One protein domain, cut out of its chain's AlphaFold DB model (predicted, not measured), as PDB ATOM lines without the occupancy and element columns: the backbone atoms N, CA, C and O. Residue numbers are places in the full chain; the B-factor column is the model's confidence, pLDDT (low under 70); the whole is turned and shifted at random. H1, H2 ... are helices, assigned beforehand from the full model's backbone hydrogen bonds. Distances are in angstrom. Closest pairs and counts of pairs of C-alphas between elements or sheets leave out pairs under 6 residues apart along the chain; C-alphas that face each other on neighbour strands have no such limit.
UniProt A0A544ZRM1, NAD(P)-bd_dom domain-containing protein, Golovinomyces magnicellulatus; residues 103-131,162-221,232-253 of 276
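What this domain is: This is residues 103 to 131, 162 to 221 and 232 to 253 of the 276 residues of the protein "NAD(P)-bd_dom domain-containing protein" of Golovinomyces magnicellulatus (UniProt A0A544ZRM1). Helices H3, H1 and H6 cluster, mostly crossed, with H2 near; hairpin H4 and H5 forms a separate lobe. The 111 printed residues run H1 to H6, all helix, no named strand, under half in named elements; compact, radius of gyration of the C-alphas 14.7 A, spans 42 by 40 by 31 A.

How they stand to each other: Start at H3, residues 165 to 176; its residues 171 to 176 alone touch H6, residues 239 to 250, closest C-alphas Thr 176 and Tyr 250, 5.8 A, a steep tilt of 55 degrees. H1, residues 109 to 114, touches H3, closest C-alphas Ala 113 and Val 172, 6.5 A. H2, residues 116 to 119, is close but not clearly touching H1. H4, residues 189 to 199, and H5, residues 209 to 214, touch as a hairpin, closest C-alphas Ala 196 and Pro 209, 5.1 A. Every O i to N i+4 pair is within hydrogen-bond range in H1, H3, H4 and H5; H2 is too short; H6 has 3 of 8, and 3 of 9 at i+3.

Where its parts are: Find H1's start, C-alpha 109, at (16.171, 1.002, 27.982); H6, 16.6 A long, ends at C-alpha 250, (13.793, -1.211, 17.860).

The domain as a whole: Cuts follow residues 131 and 221, gaps 10.3 A and 18.2 A; link H3 to H4 is long; residues 181 to 184 are under pLDDT 70.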
ATOM      1  N   GLY A 103      21.914   4.579  27.683       93.62
ATOM      2  CA  GLY A 103      22.834   4.897  26.596       93.62
ATOM      3  C   GLY A 103      22.894   3.801  25.538       93.62
ATOM      4  O   GLY A 103      22.042   2.906  25.473       93.62
ATOM      5  N   HIS A 104      23.927   3.857  24.698       91.44
ATOM      6  CA  HIS A 104      24.181   2.793  23.733       91.44
ATOM      7  C   HIS A 104      24.539   1.498  24.475       91.44
ATOM      8  O   HIS A 104      25.306   1.531  25.430       91.44
ATOM      9  N   GLU A 105      23.949   0.372  24.063       91.94
ATOM     10  CA  GLU A 105      24.166  -0.947  24.694       91.94
ATOM     11  C   GLU A 105      23.874  -1.022  26.204       91.94
ATOM     12  O   GLU A 105      24.319  -1.941  26.895       91.94
ATOM     13  N   ASP A 106      23.060  -0.099  26.722       94.12
ATOM     14  CA  ASP A 106      22.619  -0.150  28.107       94.12
ATOM     15  C   ASP A 106      21.866  -1.450  28.445       94.12
ATOM     16  O   ASP A 106      21.303  -2.144  27.593       94.12
ATOM     17  N   ARG A 107      21.836  -1.778  29.736       91.62
ATOM     18  CA  ARG A 107      21.040  -2.890  30.275       91.62
ATOM     19  C   ARG A 107      19.725  -2.401  30.882       91.62
ATOM     20  O   ARG A 107      19.193  -3.047  31.773       91.62
ATOM     21  N   PHE A 108      19.227  -1.257  30.416       93.75
ATOM     22  CA  PHE A 108      18.058  -0.581  30.965       93.75
ATOM     23  C   PHE A 108      16.999  -0.353  29.880       93.75
ATOM     24  O   PHE A 108      16.103  -1.187  29.737       93.75
ATOM     25  N   LEU A 109      17.128   0.688  29.050       93.88
ATOM     26  CA  LEU A 109      16.171   1.002  27.982       93.88
ATOM     27  C   LEU A 109      16.147  -0.068  26.890       93.88
ATOM     28  O   LEU A 109      15.076  -0.493  26.458       93.88
ATOM     29  N   ASN A 110      17.313  -0.567  26.479       92.44
ATOM     30  CA  ASN A 110      17.410  -1.643  25.494       92.44
ATOM     31  C   ASN A 110      16.737  -2.926  25.987       92.44
ATOM     32  O   ASN A 110      16.034  -3.597  25.232       92.44
ATOM     33  N   GLN A 111      16.910  -3.263  27.268       90.94
ATOM     34  CA  GLN A 111      16.228  -4.420  27.844       90.94
ATOM     35  C   GLN A 111      14.717  -4.208  27.933       90.94
ATOM     36  O   GLN A 111      13.976  -5.163  27.722       90.94
ATOM     37  N   MET A 112      14.247  -2.990  28.213       91.69
ATOM     38  CA  MET A 112      12.816  -2.675  28.177       91.69
ATOM     39  C   MET A 112      12.236  -2.786  26.765       91.69
ATOM     40  O   MET A 112      11.112  -3.251  26.617       91.69
ATOM     41  N   ALA A 113      12.994  -2.414  25.732       91.12
ATOM     42  CA  ALA A 113      12.553  -2.532  24.345       91.12
ATOM     43  C   ALA A 113      12.461  -3.994  23.867       91.12
ATOM     44  O   ALA A 113      11.577  -4.324  23.083       91.12
ATOM     45  N   VAL A 114      13.350  -4.877  24.340       89.81
ATOM     46  CA  VAL A 114      13.368  -6.298  23.936       89.81
ATOM     47  C   VAL A 114      12.487  -7.172  24.840       89.81
ATOM     48  O   VAL A 114      11.740  -8.016  24.351       89.81
ATOM     49  N   TYR A 115      12.558  -6.974  26.158       87.25
ATOM     50  CA  TYR A 115      11.883  -7.789  27.176       87.25
ATOM     51  C   TYR A 115      11.125  -6.916  28.197       87.25
ATOM     52  O   TYR A 115      11.428  -6.930  29.395       87.25
ATOM     53  N   PRO A 116      10.093  -6.175  27.768       86.31
ATOM     54  CA  PRO A 116       9.370  -5.224  28.621       86.31
ATOM     55  C   PRO A 116       8.692  -5.857  29.839       86.31
ATOM     56  O   PRO A 116       8.613  -5.251  30.909       86.31
ATOM     57  N   TYR A 117       8.245  -7.108  29.713       83.69
ATOM     58  CA  TYR A 117       7.627  -7.856  30.808       83.69
ATOM     59  C   TYR A 117       8.557  -8.029  32.015       83.69
ATOM     60  O   TYR A 117       8.099  -7.983  33.152       83.69
ATOM     61  N   ALA A 118       9.866  -8.170  31.785       85.00
ATOM     62  CA  ALA A 118      10.838  -8.323  32.863       85.00
ATOM     63  C   ALA A 118      10.921  -7.072  33.758       85.00
ATOM     64  O   ALA A 118      11.245  -7.173  34.944       85.00
ATOM     65  N   TRP A 119      10.629  -5.902  33.191       86.50
ATOM     66  CA  TRP A 119      10.709  -4.616  33.877       86.50
ATOM     67  C   TRP A 119       9.402  -4.213  34.546       86.50
ATOM     68  O   TRP A 119       9.441  -3.523  35.560       86.50
ATOM     69  N   ARG A 120       8.248  -4.673  34.049       84.75
ATOM     70  CA  ARG A 120       6.926  -4.337  34.596       84.75
ATOM     71  C   ARG A 120       6.610  -5.099  35.892       84.75
ATOM     72  O   ARG A 120       5.689  -5.908  35.958       84.75
ATOM     73  N   VAL A 121       7.366  -4.802  36.942       84.62
ATOM     74  CA  VAL A 121       7.146  -5.300  38.304       84.62
ATOM     75  C   VAL A 121       6.474  -4.238  39.173       84.62
ATOM     76  O   VAL A 121       6.513  -3.050  38.849       84.62
ATOM     77  N   ASN A 122       5.856  -4.645  40.285       86.88
ATOM     78  CA  ASN A 122       5.250  -3.723  41.258       86.88
ATOM     79  C   ASN A 122       4.260  -2.717  40.627       86.88
ATOM     80  O   ASN A 122       4.264  -1.530  40.945       86.88
ATOM     81  N   HIS A 123       3.468  -3.168  39.648       86.25
ATOM     82  CA  HIS A 123       2.553  -2.321  38.867       86.25
ATOM     83  C   HIS A 123       3.218  -1.121  38.158       86.25
ATOM     84  O   HIS A 123       2.535  -0.177  37.772       86.25
ATOM     85  N   GLY A 124       4.542  -1.150  37.964       86.81
ATOM     86  CA  GLY A 124       5.306  -0.052  37.375       86.81
ATOM     87  C   GLY A 124       5.447   1.171  38.286       86.81
ATOM     88  O   GLY A 124       5.788   2.237  37.790       86.81
ATOM     89  N   GLN A 125       5.178   1.037  39.589       91.25
ATOM     90  CA  GLN A 125       5.189   2.149  40.549       91.25
ATOM     91  C   GLN A 125       6.571   2.448  41.137       91.25
ATOM     92  O   GLN A 125       6.736   3.478  41.788       91.25
ATOM     93  N   THR A 126       7.557   1.569  40.925       92.75
ATOM     94  CA  THR A 126       8.926   1.809  41.390       92.75
ATOM     95  C   THR A 126       9.471   3.086  40.755       92.75
ATOM     96  O   THR A 126       9.402   3.251  39.535       92.75
ATOM     97  N   LYS A 127       9.993   3.979  41.593       95.12
ATOM     98  CA  LYS A 127      10.542   5.283  41.214       95.12
ATOM     99  C   LYS A 127      12.039   5.180  40.959       95.12
ATOM    100  O   LYS A 127      12.760   4.618  41.780       95.12
ATOM    101  N   MET A 128      12.495   5.735  39.844       94.50
ATOM    102  CA  MET A 128      13.891   5.743  39.425       94.50
ATOM    103  C   MET A 128      14.298   7.142  38.945       94.50
ATOM    104  O   MET A 128      13.504   7.856  38.332       94.50
ATOM    105  N   ARG A 129      15.550   7.515  39.200       94.75
ATOM    106  CA  ARG A 129      16.221   8.735  38.737       94.75
ATOM    107  C   ARG A 129      17.358   8.316  37.798       94.75
ATOM    108  O   ARG A 129      18.526   8.331  38.205       94.75
ATOM    109  N   PRO A 130      17.030   7.840  36.584       95.00
ATOM    110  CA  PRO A 130      18.031   7.336  35.660       95.00
ATOM    111  C   PRO A 130      18.952   8.484  35.215       95.00
ATOM    112  O   PRO A 130      18.566   9.645  35.319       95.00
ATOM    113  N   VAL A 131      20.142   8.191  34.691       95.44
ATOM    114  CA  VAL A 131      21.101   9.206  34.206       95.44
ATOM    115  C   VAL A 131      21.682   8.830  32.839       95.44
ATOM    116  O   VAL A 131      21.832   7.648  32.531       95.44
ATOM    117  N   GLU A 162      12.559  12.410  38.322       94.56
ATOM    118  CA  GLU A 162      12.081  11.123  38.823       94.56
ATOM    119  C   GLU A 162      11.025  10.560  37.867       94.56
ATOM    120  O   GLU A 162      10.061  11.244  37.514       94.56
ATOM    121  N   TYR A 163      11.198   9.299  37.478       94.50
ATOM    122  CA  TYR A 163      10.267   8.561  36.636       94.50
ATOM    123  C   TYR A 163       9.797   7.308  37.358       94.50
ATOM    124  O   TYR A 163      10.555   6.658  38.076       94.50
ATOM    125  N   THR A 164       8.560   6.902  37.116       94.56
ATOM    126  CA  THR A 164       8.126   5.547  37.458       94.56
ATOM    127  C   THR A 164       8.503   4.582  36.339       94.56
ATOM    128  O   THR A 164       8.525   4.963  35.168       94.56
ATOM    129  N   ILE A 165       8.746   3.307  36.655       92.44
ATOM    130  CA  ILE A 165       8.984   2.285  35.618       92.44
ATOM    131  C   ILE A 165       7.851   2.279  34.577       92.44
ATOM    132  O   ILE A 165       8.108   2.114  33.387       92.44
ATOM    133  N   GLY A 166       6.601   2.502  34.997       90.94
ATOM    134  CA  GLY A 166       5.461   2.620  34.087       90.94
ATOM    135  C   GLY A 166       5.587   3.789  33.104       90.94
ATOM    136  O   GLY A 166       5.312   3.605  31.921       90.94
ATOM    137  N   GLN A 167       6.044   4.957  33.567       92.12
ATOM    138  CA  GLN A 167       6.304   6.119  32.708       92.12
ATOM    139  C   GLN A 167       7.446   5.856  31.724       92.12
ATOM    140  O   GLN A 167       7.331   6.214  30.555       92.12
ATOM    141  N   ILE A 168       8.519   5.194  32.167       92.81
ATOM    142  CA  ILE A 168       9.640   4.844  31.285       92.81
ATOM    143  C   ILE A 168       9.174   3.847  30.224       92.81
ATOM    144  O   ILE A 168       9.417   4.071  29.045       92.81
ATOM    145  N   LEU A 169       8.440   2.795  30.600       91.62
ATOM    146  CA  LEU A 169       7.876   1.843  29.639       91.62
ATOM    147  C   LEU A 169       6.970   2.542  28.620       91.62
ATOM    148  O   LEU A 169       7.100   2.283  27.430       91.62
ATOM    149  N   GLN A 170       6.110   3.465  29.061       90.69
ATOM    150  CA  GLN A 170       5.261   4.254  28.166       90.69
ATOM    151  C   GLN A 170       6.082   5.119  27.198       90.69
ATOM    152  O   GLN A 170       5.711   5.267  26.033       90.69
ATOM    153  N   LEU A 171       7.204   5.672  27.656       90.56
ATOM    154  CA  LEU A 171       8.118   6.423  26.805       90.56
ATOM    155  C   LEU A 171       8.856   5.511  25.814       90.56
ATOM    156  O   LEU A 171       8.985   5.851  24.644       90.56
ATOM    157  N   VAL A 172       9.294   4.318  26.222       91.56
ATOM    158  CA  VAL A 172       9.884   3.348  25.283       91.56
ATOM    159  C   VAL A 172       8.836   2.910  24.248       91.56
ATOM    160  O   VAL A 172       9.149   2.830  23.061       91.56
ATOM    161  N   GLU A 173       7.580   2.694  24.647       89.94
ATOM    162  CA  GLU A 173       6.470   2.393  23.728       89.94
ATOM    163  C   GLU A 173       6.242   3.525  22.719       89.94
ATOM    164  O   GLU A 173       6.108   3.263  21.519       89.94
ATOM    165  N   SER A 174       6.252   4.785  23.169       89.00
ATOM    166  CA  SER A 174       6.068   5.938  22.281       89.00
ATOM    167  C   SER A 174       7.244   6.127  21.319       89.00
ATOM    168  O   SER A 174       7.028   6.416  20.143       89.00
ATOM    169  N   LEU A 175       8.480   5.895  21.771       88.75
ATOM    170  CA  LEU A 175       9.690   6.064  20.961       88.75
ATOM    171  C   LEU A 175       9.926   4.915  19.970       88.75
ATOM    172  O   LEU A 175      10.498   5.143  18.898       88.75
ATOM    173  N   THR A 176       9.513   3.692  20.311       88.38
ATOM    174  CA  THR A 176       9.643   2.501  19.449       88.38
ATOM    175  C   THR A 176       8.421   2.270  18.560       88.38
ATOM    176  O   THR A 176       8.506   1.527  17.583       88.38
ATOM    177  N   PHE A 177       7.290   2.911  18.867       84.25
ATOM    178  CA  PHE A 177       5.988   2.681  18.238       84.25
ATOM    179  C   PHE A 177       5.508   1.225  18.312       84.25
ATOM    180  O   PHE A 177       4.746   0.775  17.446       84.25
ATOM    181  N   THR A 178       5.947   0.495  19.338       81.44
ATOM    182  CA  THR A 178       5.543  -0.884  19.616       81.44
ATOM    183  C   THR A 178       4.770  -0.937  20.929       81.44
ATOM    184  O   THR A 178       5.046  -0.177  21.851       81.44
ATOM    185  N   SER A 179       3.762  -1.809  21.010       78.19
ATOM    186  CA  SER A 179       3.068  -2.056  22.276       78.19
ATOM    187  C   SER A 179       3.882  -3.083  23.053       78.19
ATOM    188  O   SER A 179       3.924  -4.253  22.673       78.19
ATOM    189  N   LEU A 180       4.575  -2.625  24.091       70.19
ATOM    190  CA  LEU A 180       5.574  -3.404  24.810       70.19
ATOM    191  C   LEU A 180       4.939  -4.197  25.957       70.19
ATOM    192  O   LEU A 180       5.264  -5.368  26.146       70.19
ATOM    193  N   ALA A 181       3.989  -3.629  26.704       62.81
ATOM    194  CA  ALA A 181       3.306  -4.379  27.757       62.81
ATOM    195  C   ALA A 181       1.888  -3.880  28.052       62.81
ATOM    196  O   ALA A 181       1.663  -2.713  28.366       62.81
ATOM    197  N   LYS A 182       0.924  -4.811  28.105       68.00
ATOM    198  CA  LYS A 182      -0.440  -4.499  28.556       68.00
ATOM    199  C   LYS A 182      -0.435  -3.978  30.003       68.00
ATOM    200  O   LYS A 182       0.202  -4.602  30.857       68.00
ATOM    201  N   PRO A 183      -1.203  -2.915  30.316       64.62
ATOM    202  CA  PRO A 183      -1.237  -2.293  31.633       64.62
ATOM    203  C   PRO A 183      -1.425  -3.214  32.851       64.62
ATOM    204  O   PRO A 183      -0.873  -2.945  33.918       64.62
ATOM    205  N   GLY A 184      -2.176  -4.306  32.687       63.66
ATOM    206  CA  GLY A 184      -2.598  -5.188  33.780       63.66
ATOM    207  C   GLY A 184      -1.707  -6.398  34.068       63.66
ATOM    208  O   GLY A 184      -2.017  -7.151  34.987       63.66
ATOM    209  N   LEU A 185      -0.630  -6.629  33.310       70.75
ATOM    210  CA  LEU A 185       0.216  -7.803  33.520       70.75
ATOM    211  C   LEU A 185       1.282  -7.497  34.587       70.75
ATOM    212  O   LEU A 185       2.261  -6.815  34.297       70.75
ATOM    213  N   ASN A 186       1.075  -7.971  35.819       80.56
ATOM    214  CA  ASN A 186       2.049  -7.868  36.911       80.56
ATOM    215  C   ASN A 186       2.316  -9.254  37.507       80.56
ATOM    216  O   ASN A 186       1.390  -9.954  37.916       80.56
ATOM    217  N   THR A 187       3.584  -9.646  37.579       80.38
ATOM    218  CA  THR A 187       3.990 -10.888  38.241       80.38
ATOM    219  C   THR A 187       4.139 -10.699  39.741       80.38
ATOM    220  O   THR A 187       4.861  -9.789  40.160       80.38
ATOM    221  N   PRO A 188       3.586 -11.601  40.570       85.88
ATOM    222  CA  PRO A 188       3.928 -11.655  41.982       85.88
ATOM    223  C   PRO A 188       5.444 -11.789  42.184       85.88
ATOM    224  O   PRO A 188       6.100 -12.611  41.537       85.88
ATOM    225  N   LYS A 189       5.999 -11.019  43.129       87.69
ATOM    226  CA  LYS A 189       7.446 -10.968  43.409       87.69
ATOM    227  C   LYS A 189       8.062 -12.346  43.656       87.69
ATOM    228  O   LYS A 189       9.157 -12.618  43.174       87.69
ATOM    229  N   PHE A 190       7.365 -13.217  44.390       89.19
ATOM    230  CA  PHE A 190       7.867 -14.556  44.709       89.19
ATOM    231  C   PHE A 190       8.005 -15.429  43.453       89.19
ATOM    232  O   PHE A 190       9.024 -16.095  43.283       89.19
ATOM    233  N   ALA A 191       7.014 -15.380  42.556       89.56
ATOM    234  CA  ALA A 191       6.996 -16.172  41.333       89.56
ATOM    235  C   ALA A 191       8.109 -15.713  40.387       89.56
ATOM    236  O   ALA A 191       8.845 -16.538  39.849       89.56
ATOM    237  N   PHE A 192       8.295 -14.395  40.257       89.06
ATOM    238  CA  PHE A 192       9.356 -13.852  39.415       89.06
ATOM    239  C   PHE A 192      10.752 -14.135  39.981       89.06
ATOM    240  O   PHE A 192      11.651 -14.509  39.236       89.06
ATOM    241  N   LYS A 193      10.927 -14.060  41.307       91.06
ATOM    242  CA  LYS A 193      12.189 -14.433  41.965       91.06
ATOM    243  C   LYS A 193      12.515 -15.921  41.792       91.06
ATOM    244  O   LYS A 193      13.678 -16.262  41.592       91.06
ATOM    245  N   LEU A 194      11.514 -16.806  41.851       91.00
ATOM    246  CA  LEU A 194      11.706 -18.238  41.605       91.00
ATOM    247  C   LEU A 194      12.094 -18.506  40.145       91.00
ATOM    248  O   LEU A 194      13.048 -19.242  39.901       91.00
ATOM    249  N   ALA A 195      11.409 -17.867  39.194       90.50
ATOM    250  CA  ALA A 195      11.751 -17.956  37.777       90.50
ATOM    251  C   ALA A 195      13.180 -17.457  37.510       90.50
ATOM    252  O   ALA A 195      13.941 -18.139  36.830       90.50
ATOM    253  N   ALA A 196      13.573 -16.330  38.113       89.88
ATOM    254  CA  ALA A 196      14.933 -15.805  38.031       89.88
ATOM    255  C   ALA A 196      15.964 -16.782  38.615       89.88
ATOM    256  O   ALA A 196      17.005 -16.993  38.014       89.88
ATOM    257  N   LYS A 197      15.665 -17.457  39.733       90.00
ATOM    258  CA  LYS A 197      16.576 -18.455  40.323       90.00
ATOM    259  C   LYS A 197      16.803 -19.664  39.412       90.00
ATOM    260  O   LYS A 197      17.901 -20.208  39.391       90.00
ATOM    261  N   ILE A 198      15.777 -20.095  38.681       89.62
ATOM    262  CA  ILE A 198      15.905 -21.175  37.691       89.62
ATOM    263  C   ILE A 198      16.694 -20.680  36.473       89.62
ATOM    264  O   ILE A 198      17.565 -21.385  35.975       89.62
ATOM    265  N   ALA A 199      16.411 -19.458  36.019       87.31
ATOM    266  CA  ALA A 199      17.089 -18.816  34.900       87.31
ATOM    267  C   ALA A 199      18.595 -18.605  35.150       87.31
ATOM    268  O   ALA A 199      19.396 -18.795  34.241       87.31
ATOM    269  N   ASP A 200      18.977 -18.288  36.387       85.94
ATOM    270  CA  ASP A 200      20.363 -18.074  36.833       85.94
ATOM    271  C   ASP A 200      21.232 -19.347  36.780       85.94
ATOM    272  O   ASP A 200      22.454 -19.284  36.867       85.94
ATOM    273  N   LEU A 201      20.621 -20.527  36.597       86.25
ATOM    274  CA  LEU A 201      21.352 -21.777  36.360       86.25
ATOM    275  C   LEU A 201      21.938 -21.854  34.940       86.25
ATOM    276  O   LEU A 201      22.854 -22.644  34.686       86.25
ATOM    277  N   ALA A 202      21.404 -21.068  34.002       87.31
ATOM    278  CA  ALA A 202      21.920 -21.016  32.643       87.31
ATOM    279  C   ALA A 202      23.354 -20.461  32.627       87.31
ATOM    280  O   ALA A 202      23.727 -19.602  33.420       87.31
ATOM    281  N   TRP A 203      24.184 -20.941  31.697       83.38
ATOM    282  CA  TRP A 203      25.567 -20.462  31.572       83.38
ATOM    283  C   TRP A 203      25.675 -19.082  30.908       83.38
ATOM    284  O   TRP A 203      26.732 -18.458  30.967       83.38
ATOM    285  N   TRP A 204      24.617 -18.620  30.236       86.62
ATOM    286  CA  TRP A 204      24.537 -17.276  29.670       86.62
ATOM    287  C   TRP A 204      23.843 -16.332  30.662       86.62
ATOM    288  O   TRP A 204      23.004 -16.775  31.446       86.62
ATOM    289  N   PRO A 205      24.147 -15.024  30.631       82.06
ATOM    290  CA  PRO A 205      23.611 -14.083  31.606       82.06
ATOM    291  C   PRO A 205      22.096 -13.932  31.445       82.06
ATOM    292  O   PRO A 205      21.619 -13.348  30.471       82.06
ATOM    293  N   MET A 206      21.350 -14.449  32.416       84.38
ATOM    294  CA  MET A 206      19.922 -14.199  32.583       84.38
ATOM    295  C   MET A 206      19.674 -13.237  33.758       84.38
ATOM    296  O   MET A 206      20.604 -12.764  34.408       84.38
ATOM    297  N   ILE A 207      18.404 -12.905  33.995       86.50
ATOM    298  CA  ILE A 207      17.976 -12.045  35.104       86.50
ATOM    299  C   ILE A 207      18.325 -12.727  36.428       86.50
ATOM    300  O   ILE A 207      17.840 -13.828  36.697       86.50
ATOM    301  N   SER A 208      19.100 -12.046  37.273       89.56
ATOM    302  CA  SER A 208      19.467 -12.581  38.583       89.56
ATOM    303  C   SER A 208      18.325 -12.424  39.602       89.56
ATOM    304  O   SER A 208      17.530 -11.476  39.531       89.56
ATOM    305  N   PRO A 209      18.223 -13.309  40.612       91.06
ATOM    306  CA  PRO A 209      17.238 -13.164  41.687       91.06
ATOM    307  C   PRO A 209      17.383 -11.851  42.466       91.06
ATOM    308  O   PRO A 209      16.393 -11.332  42.987       91.06
ATOM    309  N   ASP A 210      18.606 -11.327  42.559       92.19
ATOM    310  CA  ASP A 210      18.898 -10.045  43.198       92.19
ATOM    311  C   ASP A 210      18.444  -8.856  42.336       92.19
ATOM    312  O   ASP A 210      17.838  -7.916  42.850       92.19
ATOM    313  N   GLU A 211      18.619  -8.932  41.014       91.94
ATOM    314  CA  GLU A 211      18.095  -7.935  40.078       91.94
ATOM    315  C   GLU A 211      16.573  -7.803  40.194       91.94
ATOM    316  O   GLU A 211      16.044  -6.688  40.211       91.94
ATOM    317  N   VAL A 212      15.862  -8.923  40.387       92.06
ATOM    318  CA  VAL A 212      14.425  -8.890  40.682       92.06
ATOM    319  C   VAL A 212      14.145  -8.095  41.948       92.06
ATOM    320  O   VAL A 212      13.225  -7.295  41.934       92.06
ATOM    321  N   VAL A 213      14.908  -8.273  43.032       93.12
ATOM    322  CA  VAL A 213      14.717  -7.498  44.272       93.12
ATOM    323  C   VAL A 213      14.971  -6.013  44.028       93.12
ATOM    324  O   VAL A 213      14.157  -5.194  44.457       93.12
ATOM    325  N   ARG A 214      16.036  -5.672  43.294       92.88
ATOM    326  CA  ARG A 214      16.412  -4.289  42.965       92.88
ATOM    327  C   ARG A 214      15.332  -3.537  42.197       92.88
ATOM    328  O   ARG A 214      15.096  -2.376  42.495       92.88
ATOM    329  N   ARG A 215      14.609  -4.192  41.284       92.12
ATOM    330  CA  ARG A 215      13.496  -3.560  40.546       92.12
ATOM    331  C   ARG A 215      12.303  -3.136  41.428       92.12
ATOM    332  O   ARG A 215      11.423  -2.421  40.955       92.12
ATOM    333  N   TYR A 216      12.247  -3.560  42.695       91.81
ATOM    334  CA  TYR A 216      11.239  -3.117  43.677       91.81
ATOM    335  C   TYR A 216      11.765  -2.019  44.616       91.81
ATOM    336  O   TYR A 216      11.032  -1.588  45.503       91.81
ATOM    337  N   ILE A 217      13.026  -1.604  44.474       93.38
ATOM    338  CA  ILE A 217      13.647  -0.583  45.319       93.38
ATOM    339  C   ILE A 217      13.530   0.758  44.604       93.38
ATOM    340  O   ILE A 217      13.921   0.881  43.447       93.38
ATOM    341  N   ASN A 218      12.987   1.756  45.299       94.44
ATOM    342  CA  ASN A 218      12.947   3.124  44.793       94.44
ATOM    343  C   ASN A 218      14.333   3.765  44.896       94.44
ATOM    344  O   ASN A 218      15.087   3.488  45.833       94.44
ATOM    345  N   ASP A 219      14.647   4.659  43.966       92.62
ATOM    346  CA  ASP A 219      15.828   5.502  44.090       92.62
ATOM    347  C   ASP A 219      15.676   6.455  45.280       92.62
ATOM    348  O   ASP A 219      14.671   7.156  45.422       92.62
ATOM    349  N   LYS A 220      16.664   6.433  46.178       86.88
ATOM    350  CA  LYS A 220      16.700   7.307  47.354       86.88
ATOM    351  C   LYS A 220      17.024   8.739  46.934       86.88
ATOM    352  O   LYS A 220      17.719   8.898  45.931       86.88
ATOM    353  N   PRO A 221      16.574   9.766  47.681       85.00
ATOM    354  CA  PRO A 221      17.078  11.126  47.513       85.00
ATOM    355  C   PRO A 221      18.574  11.191  47.843       85.00
ATOM    356  O   PRO A 221      19.127  10.275  48.458       85.00
ATOM    357  N   LEU A 232      29.697  20.199  40.078       88.56
ATOM    358  CA  LEU A 232      30.463  19.980  38.846       88.56
ATOM    359  C   LEU A 232      30.151  21.023  37.761       88.56
ATOM    360  O   LEU A 232      30.668  20.929  36.641       88.56
ATOM    361  N   ALA A 233      29.283  21.999  38.062       89.81
ATOM    362  CA  ALA A 233      28.748  22.956  37.096       89.81
ATOM    363  C   ALA A 233      28.247  22.249  35.818       89.81
ATOM    364  O   ALA A 233      28.635  22.588  34.697       89.81
ATOM    365  N   MET A 234      27.450  21.193  36.001       89.19
ATOM    366  CA  MET A 234      26.847  20.408  34.925       89.19
ATOM    367  C   MET A 234      25.334  20.347  35.093       89.19
ATOM    368  O   MET A 234      24.815  20.304  36.206       89.19
ATOM    369  N   THR A 235      24.631  20.303  33.967       92.06
ATOM    370  CA  THR A 235      23.192  20.048  33.909       92.06
ATOM    371  C   THR A 235      22.986  18.740  33.153       92.06
ATOM    372  O   THR A 235      23.305  18.714  31.967       92.06
ATOM    373  N   PRO A 236      22.520  17.667  33.812       92.06
ATOM    374  CA  PRO A 236      22.328  16.387  33.147       92.06
ATOM    375  C   PRO A 236      21.141  16.437  32.183       92.06
ATOM    376  O   PRO A 236      20.150  17.136  32.431       92.06
ATOM    377  N   ASP A 237      21.225  15.644  31.125       91.19
ATOM    378  CA  ASP A 237      20.183  15.498  30.126       91.19
ATOM    379  C   ASP A 237      18.970  14.738  30.673       91.19
ATOM    380  O   ASP A 237      19.052  13.885  31.567       91.19
ATOM    381  N   THR A 238      17.801  15.029  30.097       91.19
ATOM    382  CA  THR A 238      16.576  14.284  30.392       91.19
ATOM    383  C   THR A 238      16.420  13.082  29.464       91.19
ATOM    384  O   THR A 238      16.982  13.010  28.363       91.19
ATOM    385  N   LEU A 239      15.636  12.105  29.917       89.75
ATOM    386  CA  LEU A 239      15.426  10.872  29.170       89.75
ATOM    387  C   LEU A 239      14.574  11.123  27.914       89.75
ATOM    388  O   LEU A 239      14.830  10.526  26.871       89.75
ATOM    389  N   GLU A 240      13.601  12.035  27.978       89.00
ATOM    390  CA  GLU A 240      12.745  12.408  26.848       89.00
ATOM    391  C   GLU A 240      13.534  12.998  25.675       89.00
ATOM    392  O   GLU A 240      13.214  12.705  24.523       89.00
ATOM    393  N   ASP A 241      14.574  13.779  25.965       87.50
ATOM    394  CA  ASP A 241      15.340  14.488  24.939       87.50
ATOM    395  C   ASP A 241      16.365  13.572  24.249       87.50
ATOM    396  O   ASP A 241      16.627  13.701  23.050       87.50
ATOM    397  N   THR A 242      16.922  12.601  24.980       88.94
ATOM    398  CA  THR A 242      18.102  11.833  24.537       88.94
ATOM    399  C   THR A 242      17.851  10.352  24.264       88.94
ATOM    400  O   THR A 242      18.678   9.709  23.615       88.94
ATOM    401  N   ALA A 243      16.733   9.766  24.710       89.31
ATOM    402  CA  ALA A 243      16.477   8.328  24.541       89.31
ATOM    403  C   ALA A 243      16.175   7.917  23.086       89.31
ATOM    404  O   ALA A 243      16.413   6.775  22.679       89.31
ATOM    405  N   ALA A 244      15.658   8.853  22.293       88.44
ATOM    406  CA  ALA A 244      15.252   8.675  20.905       88.44
ATOM    407  C   ALA A 244      16.277   7.956  19.995       88.44
ATOM    408  O   ALA A 244      15.920   6.928  19.405       88.44
ATOM    409  N   PRO A 245      17.528   8.443  19.848       88.44
ATOM    410  CA  PRO A 245      18.527   7.803  18.994       88.44
ATOM    411  C   PRO A 245      18.856   6.368  19.422       88.44
ATOM    412  O   PRO A 245      19.053   5.513  18.559       88.44
ATOM    413  N   TYR A 246      18.856   6.070  20.725       90.94
ATOM    414  CA  TYR A 246      19.175   4.732  21.238       90.94
ATOM    415  C   TYR A 246      18.069   3.715  20.944       90.94
ATOM    416  O   TYR A 246      18.346   2.566  20.595       90.94
ATOM    417  N   LEU A 247      16.810   4.145  21.031       91.12
ATOM    418  CA  LEU A 247      15.650   3.273  20.853       91.12
ATOM    419  C   LEU A 247      15.191   3.138  19.399       91.12
ATOM    420  O   LEU A 247      14.444   2.213  19.075       91.12
ATOM    421  N   ARG A 248      15.666   4.008  18.498       89.44
ATOM    422  CA  ARG A 248      15.280   3.999  17.079       89.44
ATOM    423  C   ARG A 248      15.497   2.642  16.405       89.44
ATOM    424  O   ARG A 248      14.699   2.263  15.552       89.44
ATOM    425  N   ARG A 249      16.526   1.892  16.812       90.50
ATOM    426  CA  ARG A 249      16.832   0.554  16.273       90.50
ATOM    427  C   ARG A 249      15.742  -0.494  16.522       90.50
ATOM    428  O   ARG A 249      15.680  -1.471  15.790       90.50
ATOM    429  N   TYR A 250      14.891  -0.295  17.530       91.06
ATOM    430  CA  TYR A 250      13.793  -1.211  17.860       91.06
ATOM    431  C   TYR A 250      12.480  -0.857  17.157       91.06
ATOM    432  O   TYR A 250      11.469  -1.525  17.366       91.06
ATOM    433  N   ARG A 251      12.463   0.197  16.332       90.38
ATOM    434  CA  ARG A 251      11.269   0.558  15.569       90.38
ATOM    435  C   ARG A 251      10.984  -0.477  14.486       90.38
ATOM    436  O   ARG A 251      11.914  -0.921  13.812       90.38
ATOM    437  N   PRO A 252       9.705  -0.797  14.235       87.88
ATOM    438  CA  PRO A 252       9.346  -1.595  13.077       87.88
ATOM    439  C   PRO A 252       9.693  -0.824  11.799       87.88
ATOM    440  O   PRO A 252       9.560   0.401  11.746       87.88
ATOM    441  N   THR A 253      10.073  -1.544  10.741       88.12
ATOM    442  CA  THR A 253      10.449  -0.965   9.439       88.12
ATOM    443  C   THR A 253       9.395   0.011   8.909       88.12
ATOM    444  O   THR A 253       9.730   1.065   8.382       88.12
TER     445      THR A 253